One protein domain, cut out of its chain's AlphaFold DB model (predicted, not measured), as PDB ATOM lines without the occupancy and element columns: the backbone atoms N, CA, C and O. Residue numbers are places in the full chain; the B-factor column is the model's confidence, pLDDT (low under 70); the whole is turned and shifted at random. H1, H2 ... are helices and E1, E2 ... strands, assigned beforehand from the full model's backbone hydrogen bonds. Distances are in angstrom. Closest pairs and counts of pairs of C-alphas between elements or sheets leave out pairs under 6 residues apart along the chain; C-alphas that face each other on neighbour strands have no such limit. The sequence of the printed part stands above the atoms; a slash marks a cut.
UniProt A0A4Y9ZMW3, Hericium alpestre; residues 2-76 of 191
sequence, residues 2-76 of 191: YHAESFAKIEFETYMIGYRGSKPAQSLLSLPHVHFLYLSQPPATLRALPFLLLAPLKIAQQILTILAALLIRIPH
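AT A GLANCE: This is residues 2 to 76 of the 191 residues of a protein of Hericium alpestre (UniProt A0A4Y9ZMW3). A ribbon of two parallel strands, E1 and E2, has the small helices H1 and H2 at the end where both strands begin, and the long helix H4 folds back towards it from far beyond the strands' other end. H4 packs on the ribbon with residues 61 to 73, while residues 48 to 53, at the turn from H3 into H4, stick out. The printed part has 75 residues, with four named helices and two strands in the order H1, E1, H2, E2, H3, H4; the class is mixed. It is loose, with a radius of gyration of the C-alphas of 15.4 A, and elongated, spanning 46 by 26 by 16 A.

HOW THE PARTS SIT: E1, residues 14 to 19, and E2, residues 34 to 39, are parallel neighbours at 28 degrees, with N 16 and O 35 2.8 A apart, within hydrogen-bond range. With H2, residues 26 to 29, they form a strand-helix-strand unit, two parallel neighbour strands with a helix between, and its crossover is right-handed. H1, residues 2 to 9, only just touches H2, with 3 pairs of C-alphas within 8 A, the closest those of Glu 5 and Leu 28 at 6.1 A. The closest C-alphas of E2 and H4, residues 51 to 73, are those of Leu 39 and Thr 65, 5.8 A. H3, residues 44 to 48, is close to H4 but not clearly touching, the closest C-alphas being those of Leu 46 and Leu 54, 7.2 A. H1 and H4 are apart. Every O i to N i+4 pair is within hydrogen-bond range in H1, 18 of 19 in H4 and 0 of 1 in H3, where 2 of 2 O i to N i+3 pairs are; H2 is too short for an i+4 pair.

IN THESE COORDINATES: H1 begins at C-alpha 2 (178.376, 130.926, 61.279) and is 10.5 A long; E1 is 16.2 A, H2 5.2 A, E2 16.1 A and H3 8.0 A. H4, 30.3 A, ends at C-alpha 73 (169.675, 113.706, 73.706).

THE WHOLE: The two C-alphas farthest apart, those of Ile 10 and Pro 50, are 46.9 A apart. The printed part has no cut and no long link, and no printed residue is under 70 in pLDDT.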
ATOM      1  N   TYR A   2     178.634 129.547  60.816       78.56
ATOM      2  CA  TYR A   2     178.376 130.926  61.279       78.56
ATOM      3  C   TYR A   2     177.088 131.136  62.077       78.56
ATOM      4  O   TYR A   2     177.098 131.908  63.031       78.56
ATOM      5  N   HIS A   3     175.999 130.438  61.738       83.44
ATOM      6  CA  HIS A   3     174.756 130.535  62.515       83.44
ATOM      7  C   HIS A   3     174.950 130.075  63.957       83.44
ATOM      8  O   HIS A   3     174.565 130.789  64.873       83.44
ATOM      9  N   ALA A   4     175.608 128.929  64.161       83.38
ATOM     10  CA  ALA A   4     175.880 128.410  65.500       83.38
ATOM     11  C   ALA A   4     176.757 129.371  66.315       83.38
ATOM     12  O   ALA A   4     176.482 129.623  67.480       83.38
ATOM     13  N   GLU A   5     177.767 129.969  65.677       83.69
ATOM     14  CA  GLU A   5     178.605 130.987  66.316       83.69
ATOM     15  C   GLU A   5     177.794 132.238  66.687       83.69
ATOM     16  O   GLU A   5     177.984 132.808  67.756       83.69
ATOM     17  N   SER A   6     176.872 132.654  65.817       86.19
ATOM     18  CA  SER A   6     176.031 133.833  66.040       86.19
ATOM     19  C   SER A   6     175.060 133.624  67.200       86.19
ATOM     20  O   SER A   6     174.943 134.519  68.026       86.19
ATOM     21  N   PHE A   7     174.426 132.448  67.302       88.62
ATOM     22  CA  PHE A   7     173.569 132.089  68.438       88.62
ATOM     23  C   PHE A   7     174.361 132.015  69.749       88.62
ATOM     24  O   PHE A   7     173.969 132.624  70.739       88.62
ATOM     25  N   ALA A   8     175.518 131.353  69.750       87.12
ATOM     26  CA  ALA A   8     176.333 131.234  70.955       87.12
ATOM     27  C   ALA A   8     176.880 132.583  71.458       87.12
ATOM     28  O   ALA A   8     177.021 132.775  72.662       87.12
ATOM     29  N   LYS A   9     177.158 133.542  70.560       86.56
ATOM     30  CA  LYS A   9     177.592 134.906  70.926       86.56
ATOM     31  C   LYS A   9     176.516 135.743  71.614       86.56
ATOM     32  O   LYS A   9     176.860 136.712  72.278       86.56
ATOM     33  N   ILE A  10     175.245 135.392  71.436       89.81
ATOM     34  CA  ILE A  10     174.112 136.006  72.139       89.81
ATOM     35  C   ILE A  10     173.592 135.091  73.259       89.81
ATOM     36  O   ILE A  10     172.418 135.157  73.607       89.81
ATOM     37  N   GLU A  11     174.466 134.224  73.786       89.12
ATOM     38  CA  GLU A  11     174.236 133.375  74.966       89.12
ATOM     39  C   GLU A  11     173.147 132.299  74.798       89.12
ATOM     40  O   GLU A  11     172.655 131.736  75.775       89.12
ATOM     41  N   PHE A  12     172.790 131.941  73.558       91.06
ATOM     42  CA  PHE A  12     171.942 130.771  73.316       91.06
ATOM     43  C   PHE A  12     172.744 129.474  73.457       91.06
ATOM     44  O   PHE A  12     173.748 129.270  72.765       91.06
ATOM     45  N   GLU A  13     172.216 128.539  74.248       93.50
ATOM     46  CA  GLU A  13     172.667 127.146  74.266       93.50
ATOM     47  C   GLU A  13     172.463 126.506  72.886       93.50
ATOM     48  O   GLU A  13     171.345 126.260  72.425       93.50
ATOM     49  N   THR A  14     173.573 126.262  72.194       93.38
ATOM     50  CA  THR A  14     173.600 125.945  70.769       93.38
ATOM     51  C   THR A  14     174.105 124.526  70.541       93.38
ATOM     52  O   THR A  14     175.294 124.231  70.662       93.38
ATOM     53  N   TYR A  15     173.203 123.638  70.125       93.31
ATOM     54  CA  TYR A  15     173.528 122.249  69.808       93.31
ATOM     55  C   TYR A  15     173.763 122.064  68.307       93.31
ATOM     56  O   TYR A  15     172.840 122.131  67.493       93.31
ATOM     57  N   MET A  16     175.002 121.772  67.924       92.19
ATOM     58  CA  MET A  16     175.354 121.393  66.561       92.19
ATOM     59  C   MET A  16     175.127 119.898  66.344       92.19
ATOM     60  O   MET A  16     175.845 119.060  66.893       92.19
ATOM     61  N   ILE A  17     174.150 119.565  65.500       91.94
ATOM     62  CA  ILE A  17     173.823 118.183  65.133       91.94
ATOM     63  C   ILE A  17     174.380 117.878  63.744       91.94
ATOM     64  O   ILE A  17     174.075 118.572  62.776       91.94
ATOM     65  N   GLY A  18     175.175 116.818  63.622       89.69
ATOM     66  CA  GLY A  18     175.751 116.430  62.337       89.69
ATOM     67  C   GLY A  18     176.586 115.162  62.406       89.69
ATOM     68  O   GLY A  18     176.748 114.552  63.461       89.69
ATOM     69  N   TYR A  19     177.125 114.735  61.270       87.31
ATOM     70  CA  TYR A  19     178.052 113.606  61.246       87.31
ATOM     71  C   TYR A  19     179.437 114.013  61.747       87.31
ATOM     72  O   TYR A  19     179.885 115.142  61.559       87.31
ATOM     73  N   ARG A  20     180.142 113.059  62.356       80.25
ATOM     74  CA  ARG A  20     181.560 113.209  62.694       80.25
ATOM     75  C   ARG A  20     182.399 113.129  61.411       80.25
ATOM     76  O   ARG A  20     182.083 112.329  60.531       80.25
ATOM     77  N   GLY A  21     183.466 113.920  61.309       70.62
ATOM     78  CA  GLY A  21     184.444 113.794  60.217       70.62
ATOM     79  C   GLY A  21     185.109 115.102  59.796       70.62
ATOM     80  O   GLY A  21     186.277 115.091  59.425       70.62
ATOM     81  N   SER A  22     184.412 116.232  59.910       72.50
ATOM     82  CA  SER A  22     185.012 117.556  59.739       72.50
ATOM     83  C   SER A  22     185.470 118.108  61.087       72.50
ATOM     84  O   SER A  22     184.770 117.975  62.093       72.50
ATOM     85  N   LYS A  23     186.657 118.728  61.120       72.75
ATOM     86  CA  LYS A  23     187.094 119.509  62.282       72.75
ATOM     87  C   LYS A  23     186.217 120.767  62.360       72.75
ATOM     88  O   LYS A  23     186.175 121.504  61.371       72.75
ATOM     89  N   PRO A  24     185.497 121.011  63.472       77.06
ATOM     90  CA  PRO A  24     184.788 122.271  63.659       77.06
ATOM     91  C   PRO A  24     185.758 123.455  63.589       77.06
ATOM     92  O   PRO A  24     186.945 123.305  63.888       77.06
ATOM     93  N   ALA A  25     185.261 124.629  63.199       75.38
ATOM     94  CA  ALA A  25     186.058 125.850  63.247       75.38
ATOM     95  C   ALA A  25     186.532 126.109  64.687       75.38
ATOM     96  O   ALA A  25     185.759 125.936  65.629       75.38
ATOM     97  N   GLN A  26     187.784 126.549  64.856       72.75
ATOM     98  CA  GLN A  26     188.365 126.768  66.185       72.75
ATOM     99  C   GLN A  26     187.537 127.757  67.024       72.75
ATOM    100  O   GLN A  26     187.413 127.558  68.229       72.75
ATOM    101  N   SER A  27     186.906 128.750  66.382       73.56
ATOM    102  CA  SER A  27     186.007 129.718  67.028       73.56
ATOM    103  C   SER A  27     184.827 129.066  67.750       73.56
ATOM    104  O   SER A  27     184.403 129.558  68.787       73.56
ATOM    105  N   LEU A  28     184.308 127.946  67.241       76.19
ATOM    106  CA  LEU A  28     183.196 127.223  67.864       76.19
ATOM    107  C   LEU A  28     183.643 126.354  69.035       76.19
ATOM    108  O   LEU A  28     182.873 126.152  69.962       76.19
ATOM    109  N   LEU A  29     184.875 125.839  68.991       78.38
ATOM    110  CA  LEU A  29     185.424 125.008  70.065       78.38
ATOM    111  C   LEU A  29     185.736 125.823  71.326       78.38
ATOM    112  O   LEU A  29     185.790 125.261  72.412       78.38
ATOM    113  N   SER A  30     185.952 127.132  71.177       78.44
ATOM    114  CA  SER A  30     186.225 128.048  72.287       78.44
ATOM    115  C   SER A  30     184.975 128.644  72.940       78.44
ATOM    116  O   SER A  30     185.105 129.317  73.958       78.44
ATOM    117  N   LEU A  31     183.784 128.460  72.360       83.88
ATOM    118  CA  LEU A  31     182.552 129.058  72.882       83.88
ATOM    119  C   LEU A  31     181.868 128.108  73.880       83.88
ATOM    120  O   LEU A  31     181.543 126.983  73.499       83.88
ATOM    121  N   PRO A  32     181.599 128.542  75.127       84.88
ATOM    122  CA  PRO A  32     181.083 127.660  76.181       84.88
ATOM    123  C   PRO A  32     179.656 127.155  75.918       84.88
ATOM    124  O   PRO A  32     179.304 126.072  76.370       84.88
ATOM    125  N   HIS A  33     178.859 127.900  75.149       87.94
ATOM    126  CA  HIS A  33     177.465 127.566  74.832       87.94
ATOM    127  C   HIS A  33     177.309 126.693  73.575       87.94
ATOM    128  O   HIS A  33     176.200 126.534  73.070       87.94
ATOM    129  N   VAL A  34     178.402 126.162  73.010       90.56
ATOM    130  CA  VAL A  34     178.353 125.313  71.810       90.56
ATOM    131  C   VAL A  34     178.585 123.854  72.175       90.56
ATOM    132  O   VAL A  34     179.662 123.461  72.618       90.56
ATOM    133  N   HIS A  35     177.596 123.016  71.876       91.25
ATOM    134  CA  HIS A  35     177.631 121.579  72.143       91.25
ATOM    135  C   HIS A  35     177.547 120.786  70.845       91.25
ATOM    136  O   HIS A  35     176.736 121.086  69.971       91.25
ATOM    137  N   PHE A  36     178.335 119.721  70.717       90.69
ATOM    138  CA  PHE A  36     178.321 118.872  69.523       90.69
ATOM    139  C   PHE A  36     177.584 117.556  69.777       90.69
ATOM    140  O   PHE A  36     178.020 116.718  70.567       90.69
ATOM    141  N   LEU A  37     176.496 117.328  69.039       91.38
ATOM    142  CA  LEU A  37     175.727 116.086  69.053       91.38
ATOM    143  C   LEU A  37     175.907 115.333  67.737       91.38
ATOM    144  O   LEU A  37     175.228 115.568  66.738       91.38
ATOM    145  N   TYR A  38     176.825 114.370  67.747       91.81
ATOM    146  CA  TYR A  38     177.110 113.587  66.550       91.81
ATOM    147  C   TYR A  38     176.034 112.530  66.270       91.81
ATOM    148  O   TYR A  38     175.596 111.823  67.185       91.81
ATOM    149  N   LEU A  39     175.639 112.415  65.003       90.25
ATOM    150  CA  LEU A  39     174.742 111.378  64.489       90.25
ATOM    151  C   LEU A  39     175.521 110.084  64.220       90.25
ATOM    152  O   LEU A  39     176.604 110.109  63.627       90.25
ATOM    153  N   SER A  40     174.955 108.948  64.630       86.75
ATOM    154  CA  SER A  40     175.548 107.632  64.384       86.75
ATOM    155  C   SER A  40     175.522 107.293  62.894       86.75
ATOM    156  O   SER A  40     174.498 107.457  62.231       86.75
ATOM    157  N   GLN A  41     176.635 106.778  62.371       81.44
ATOM    158  CA  GLN A  41     176.741 106.296  60.990       81.44
ATOM    159  C   GLN A  41     176.464 104.791  60.899       81.44
ATOM    160  O   GLN A  41     176.609 104.089  61.902       81.44
ATOM    161  N   PRO A  42     176.016 104.276  59.737       78.38
ATOM    162  CA  PRO A  42     175.789 102.847  59.579       78.38
ATOM    163  C   PRO A  42     177.093 102.075  59.786       78.38
ATOM    164  O   PRO A  42     178.133 102.536  59.294       78.38
ATOM    165  N   PRO A  43     177.054 100.908  60.457       80.50
ATOM    166  CA  PRO A  43     178.193 100.005  60.542       80.50
ATOM    167  C   PRO A  43     178.852  99.786  59.179       80.50
ATOM    168  O   PRO A  43     178.172  99.650  58.158       80.50
ATOM    169  N   ALA A  44     180.187  99.729  59.156       78.31
ATOM    170  CA  ALA A  44     180.945  99.537  57.918       78.31
ATOM    171  C   ALA A  44     180.560  98.237  57.191       78.31
ATOM    172  O   ALA A  44     180.564  98.203  55.963       78.31
ATOM    173  N   THR A  45     180.141  97.212  57.935       73.75
ATOM    174  CA  THR A  45     179.672  95.916  57.421       73.75
ATOM    175  C   THR A  45     178.450  96.033  56.507       73.75
ATOM    176  O   THR A  45     178.346  95.298  55.529       73.75
ATOM    177  N   LEU A  46     177.562  97.006  56.739       74.94
ATOM    178  CA  LEU A  46     176.383  97.232  55.894       74.94
ATOM    179  C   LEU A  46     176.736  97.835  54.530       74.94
ATOM    180  O   LEU A  46     175.910  97.820  53.623       74.94
ATOM    181  N   ARG A  47     177.957  98.360  54.350       73.81
ATOM    182  CA  ARG A  47     178.397  98.936  53.066       73.81
ATOM    183  C   ARG A  47     178.556  97.884  51.965       73.81
ATOM    184  O   ARG A  47     178.596  98.272  50.804       73.81
ATOM    185  N   ALA A  48     178.617  96.599  52.319       79.81
ATOM    186  CA  ALA A  48     178.681  95.490  51.369       79.81
ATOM    187  C   ALA A  48     177.317  95.136  50.737       79.81
ATOM    188  O   ALA A  48     177.268  94.352  49.793       79.81
ATOM    189  N   LEU A  49     176.207  95.692  51.241       81.38
ATOM    190  CA  LEU A  49     174.869  95.408  50.716       81.38
ATOM    191  C   LEU A  49     174.592  96.137  49.386       81.38
ATOM    192  O   LEU A  49     175.072  97.258  49.186       81.38
ATOM    193  N   PRO A  50     173.740  95.568  48.508       84.94
ATOM    194  CA  PRO A  50     173.281  96.237  47.294       84.94
ATOM    195  C   PRO A  50     172.630  97.595  47.586       84.94
ATOM    196  O   PRO A  50     171.913  97.758  48.577       84.94
ATOM    197  N   PHE A  51     172.809  98.559  46.676       81.12
ATOM    198  CA  PHE A  51     172.315  99.935  46.831       81.12
ATOM    199  C   PHE A  51     170.817 100.019  47.169       81.12
ATOM    200  O   PHE A  51     170.427 100.819  48.019       81.12
ATOM    201  N   LEU A  52     169.991  99.167  46.550       83.50
ATOM    202  CA  LEU A  52     168.537  99.146  46.746       83.50
ATOM    203  C   LEU A  52     168.117  98.789  48.181       83.50
ATOM    204  O   LEU A  52     167.094  99.282  48.643       83.50
ATOM    205  N   LEU A  53     168.908  97.984  48.896       83.19
ATOM    206  CA  LEU A  53     168.671  97.655  50.308       83.19
ATOM    207  C   LEU A  53     169.356  98.661  51.238       83.19
ATOM    208  O   LEU A  53     168.816  99.052  52.274       83.19
ATOM    209  N   LEU A  54     170.546  99.119  50.847       84.75
ATOM    210  CA  LEU A  54     171.348 100.031  51.645       84.75
ATOM    211  C   LEU A  54     170.717 101.426  51.757       84.75
ATOM    212  O   LEU A  54     170.806 102.050  52.813       84.75
ATOM    213  N   ALA A  55     170.101 101.938  50.689       82.88
ATOM    214  CA  ALA A  55     169.532 103.284  50.680       82.88
ATOM    215  C   ALA A  55     168.352 103.447  51.665       82.88
ATOM    216  O   ALA A  55     168.429 104.353  52.500       82.88
ATOM    217  N   PRO A  56     167.319 102.577  51.677       86.50
ATOM    218  CA  PRO A  56     166.254 102.634  52.681       86.50
ATOM    219  C   PRO A  56     166.768 102.471  54.113       86.50
ATOM    220  O   PRO A  56     166.362 103.225  54.994       86.50
ATOM    221  N   LEU A  57     167.710 101.548  54.346       86.88
ATOM    222  CA  LEU A  57     168.286 101.323  55.674       86.88
ATOM    223  C   LEU A  57     169.046 102.555  56.182       86.88
ATOM    224  O   LEU A  57     168.887 102.958  57.335       86.88
ATOM    225  N   LYS A  58     169.824 103.204  55.306       85.75
ATOM    226  CA  LYS A  58     170.498 104.473  55.613       85.75
ATOM    227  C   LYS A  58     169.504 105.576  55.964       85.75
ATOM    228  O   LYS A  58     169.734 106.296  56.932       85.75
ATOM    229  N   ILE A  59     168.411 105.696  55.211       88.31
ATOM    230  CA  ILE A  59     167.364 106.692  55.478       88.31
ATOM    231  C   ILE A  59     166.690 106.407  56.825       88.31
ATOM    232  O   ILE A  59     166.568 107.318  57.640       88.31
ATOM    233  N   ALA A  60     166.308 105.156  57.097       90.31
ATOM    234  CA  ALA A  60     165.690 104.759  58.361       90.31
ATOM    235  C   ALA A  60     166.605 105.064  59.555       90.31
ATOM    236  O   ALA A  60     166.181 105.685  60.530       90.31
ATOM    237  N   GLN A  61     167.890 104.722  59.456       89.31
ATOM    238  CA  GLN A  61     168.865 105.070  60.482       89.31
ATOM    239  C   GLN A  61     169.009 106.589  60.655       89.31
ATOM    240  O   GLN A  61     169.084 107.081  61.783       89.31
ATOM    241  N   GLN A  62     169.057 107.352  59.560       90.75
ATOM    242  CA  GLN A  62     169.134 108.809  59.624       90.75
ATOM    243  C   GLN A  62     167.905 109.398  60.333       90.75
ATOM    244  O   GLN A  62     168.059 110.276  61.178       90.75
ATOM    245  N   ILE A  63     166.705 108.870  60.067       93.44
ATOM    246  CA  ILE A  63     165.477 109.248  60.777       93.44
ATOM    247  C   ILE A  63     165.618 108.987  62.277       93.44
ATOM    248  O   ILE A  63     165.446 109.906  63.076       93.44
ATOM    249  N   LEU A  64     165.982 107.761  62.662       93.88
ATOM    250  CA  LEU A  64     166.097 107.369  64.070       93.88
ATOM    251  C   LEU A  64     167.137 108.204  64.819       93.88
ATOM    252  O   LEU A  64     166.884 108.660  65.929       93.88
ATOM    253  N   THR A  65     168.299 108.440  64.213       93.19
ATOM    254  CA  THR A  65     169.384 109.195  64.853       93.19
ATOM    255  C   THR A  65     169.063 110.680  64.996       93.19
ATOM    256  O   THR A  65     169.382 111.258  66.034       93.19
ATOM    257  N   ILE A  66     168.398 111.294  64.008       93.75
ATOM    258  CA  ILE A  66     167.935 112.685  64.101       93.75
ATOM    259  C   ILE A  66     166.835 112.813  65.158       93.75
ATOM    260  O   ILE A  66     166.901 113.711  65.993       93.75
ATOM    261  N   LEU A  67     165.854 111.905  65.172       94.94
ATOM    262  CA  LEU A  67     164.794 111.915  66.183       94.94
ATOM    263  C   LEU A  67     165.355 111.696  67.589       94.94
ATOM    264  O   LEU A  67     165.006 112.441  68.495       94.94
ATOM    265  N   ALA A  68     166.272 110.744  67.778       94.62
ATOM    266  CA  ALA A  68     166.933 110.535  69.064       94.62
ATOM    267  C   ALA A  68     167.735 111.771  69.502       94.62
ATOM    268  O   ALA A  68     167.711 112.134  70.678       94.62
ATOM    269  N   ALA A  69     168.419 112.445  68.570       94.38
ATOM    270  CA  ALA A  69     169.107 113.697  68.866       94.38
ATOM    271  C   ALA A  69     168.119 114.769  69.355       94.38
ATOM    272  O   ALA A  69     168.288 115.287  70.453       94.38
ATOM    273  N   LEU A  70     167.067 115.039  68.582       94.06
ATOM    274  CA  LEU A  70     166.131 116.134  68.839       94.06
ATOM    275  C   LEU A  70     165.139 115.875  69.983       94.06
ATOM    276  O   LEU A  70     164.669 116.824  70.604       94.06
ATOM    277  N   LEU A  71     164.775 114.617  70.243       94.25
ATOM    278  CA  LEU A  71     163.740 114.265  71.220       94.25
ATOM    279  C   LEU A  71     164.286 113.728  72.542       94.25
ATOM    280  O   LEU A  71     163.548 113.782  73.519       94.25
ATOM    281  N   ILE A  72     165.508 113.188  72.573       93.75
ATOM    282  CA  ILE A  72     166.033 112.470  73.748       93.75
ATOM    283  C   ILE A  72     167.352 113.074  74.234       93.75
ATOM    284  O   ILE A  72     167.536 113.260  75.430       93.75
ATOM    285  N   ARG A  73     168.296 113.351  73.325       94.00
ATOM    286  CA  ARG A  73     169.675 113.706  73.706       94.00
ATOM    287  C   ARG A  73     169.877 115.182  74.032       94.00
ATOM    288  O   ARG A  73     170.834 115.495  74.732       94.00
ATOM    289  N   ILE A  74     169.042 116.075  73.501       92.19
ATOM    290  CA  ILE A  74     169.058 117.483  73.910       92.19
ATOM    291  C   ILE A  74     168.305 117.590  75.250       92.19
ATOM    292  O   ILE A  74     167.148 117.171  75.298       92.19
ATOM    293  N   PRO A  75     168.919 118.146  76.316       90.25
ATOM    294  CA  PRO A  75     168.315 118.198  77.652       90.25
ATOM    295  C   PRO A  75     166.979 118.945  77.709       90.25
ATOM    296  O   PRO A  75     166.054 118.519  78.399       90.25
ATOM    297  N   HIS A  76     166.869 120.045  76.962       89.50
ATOM    298  CA  HIS A  76     165.680 120.889  76.921       89.50
ATOM    299  C   HIS A  76     165.207 121.088  75.479       89.50
ATOM    300  O   HIS A  76     166.040 121.243  74.584       89.50
TER     301      HIS A  76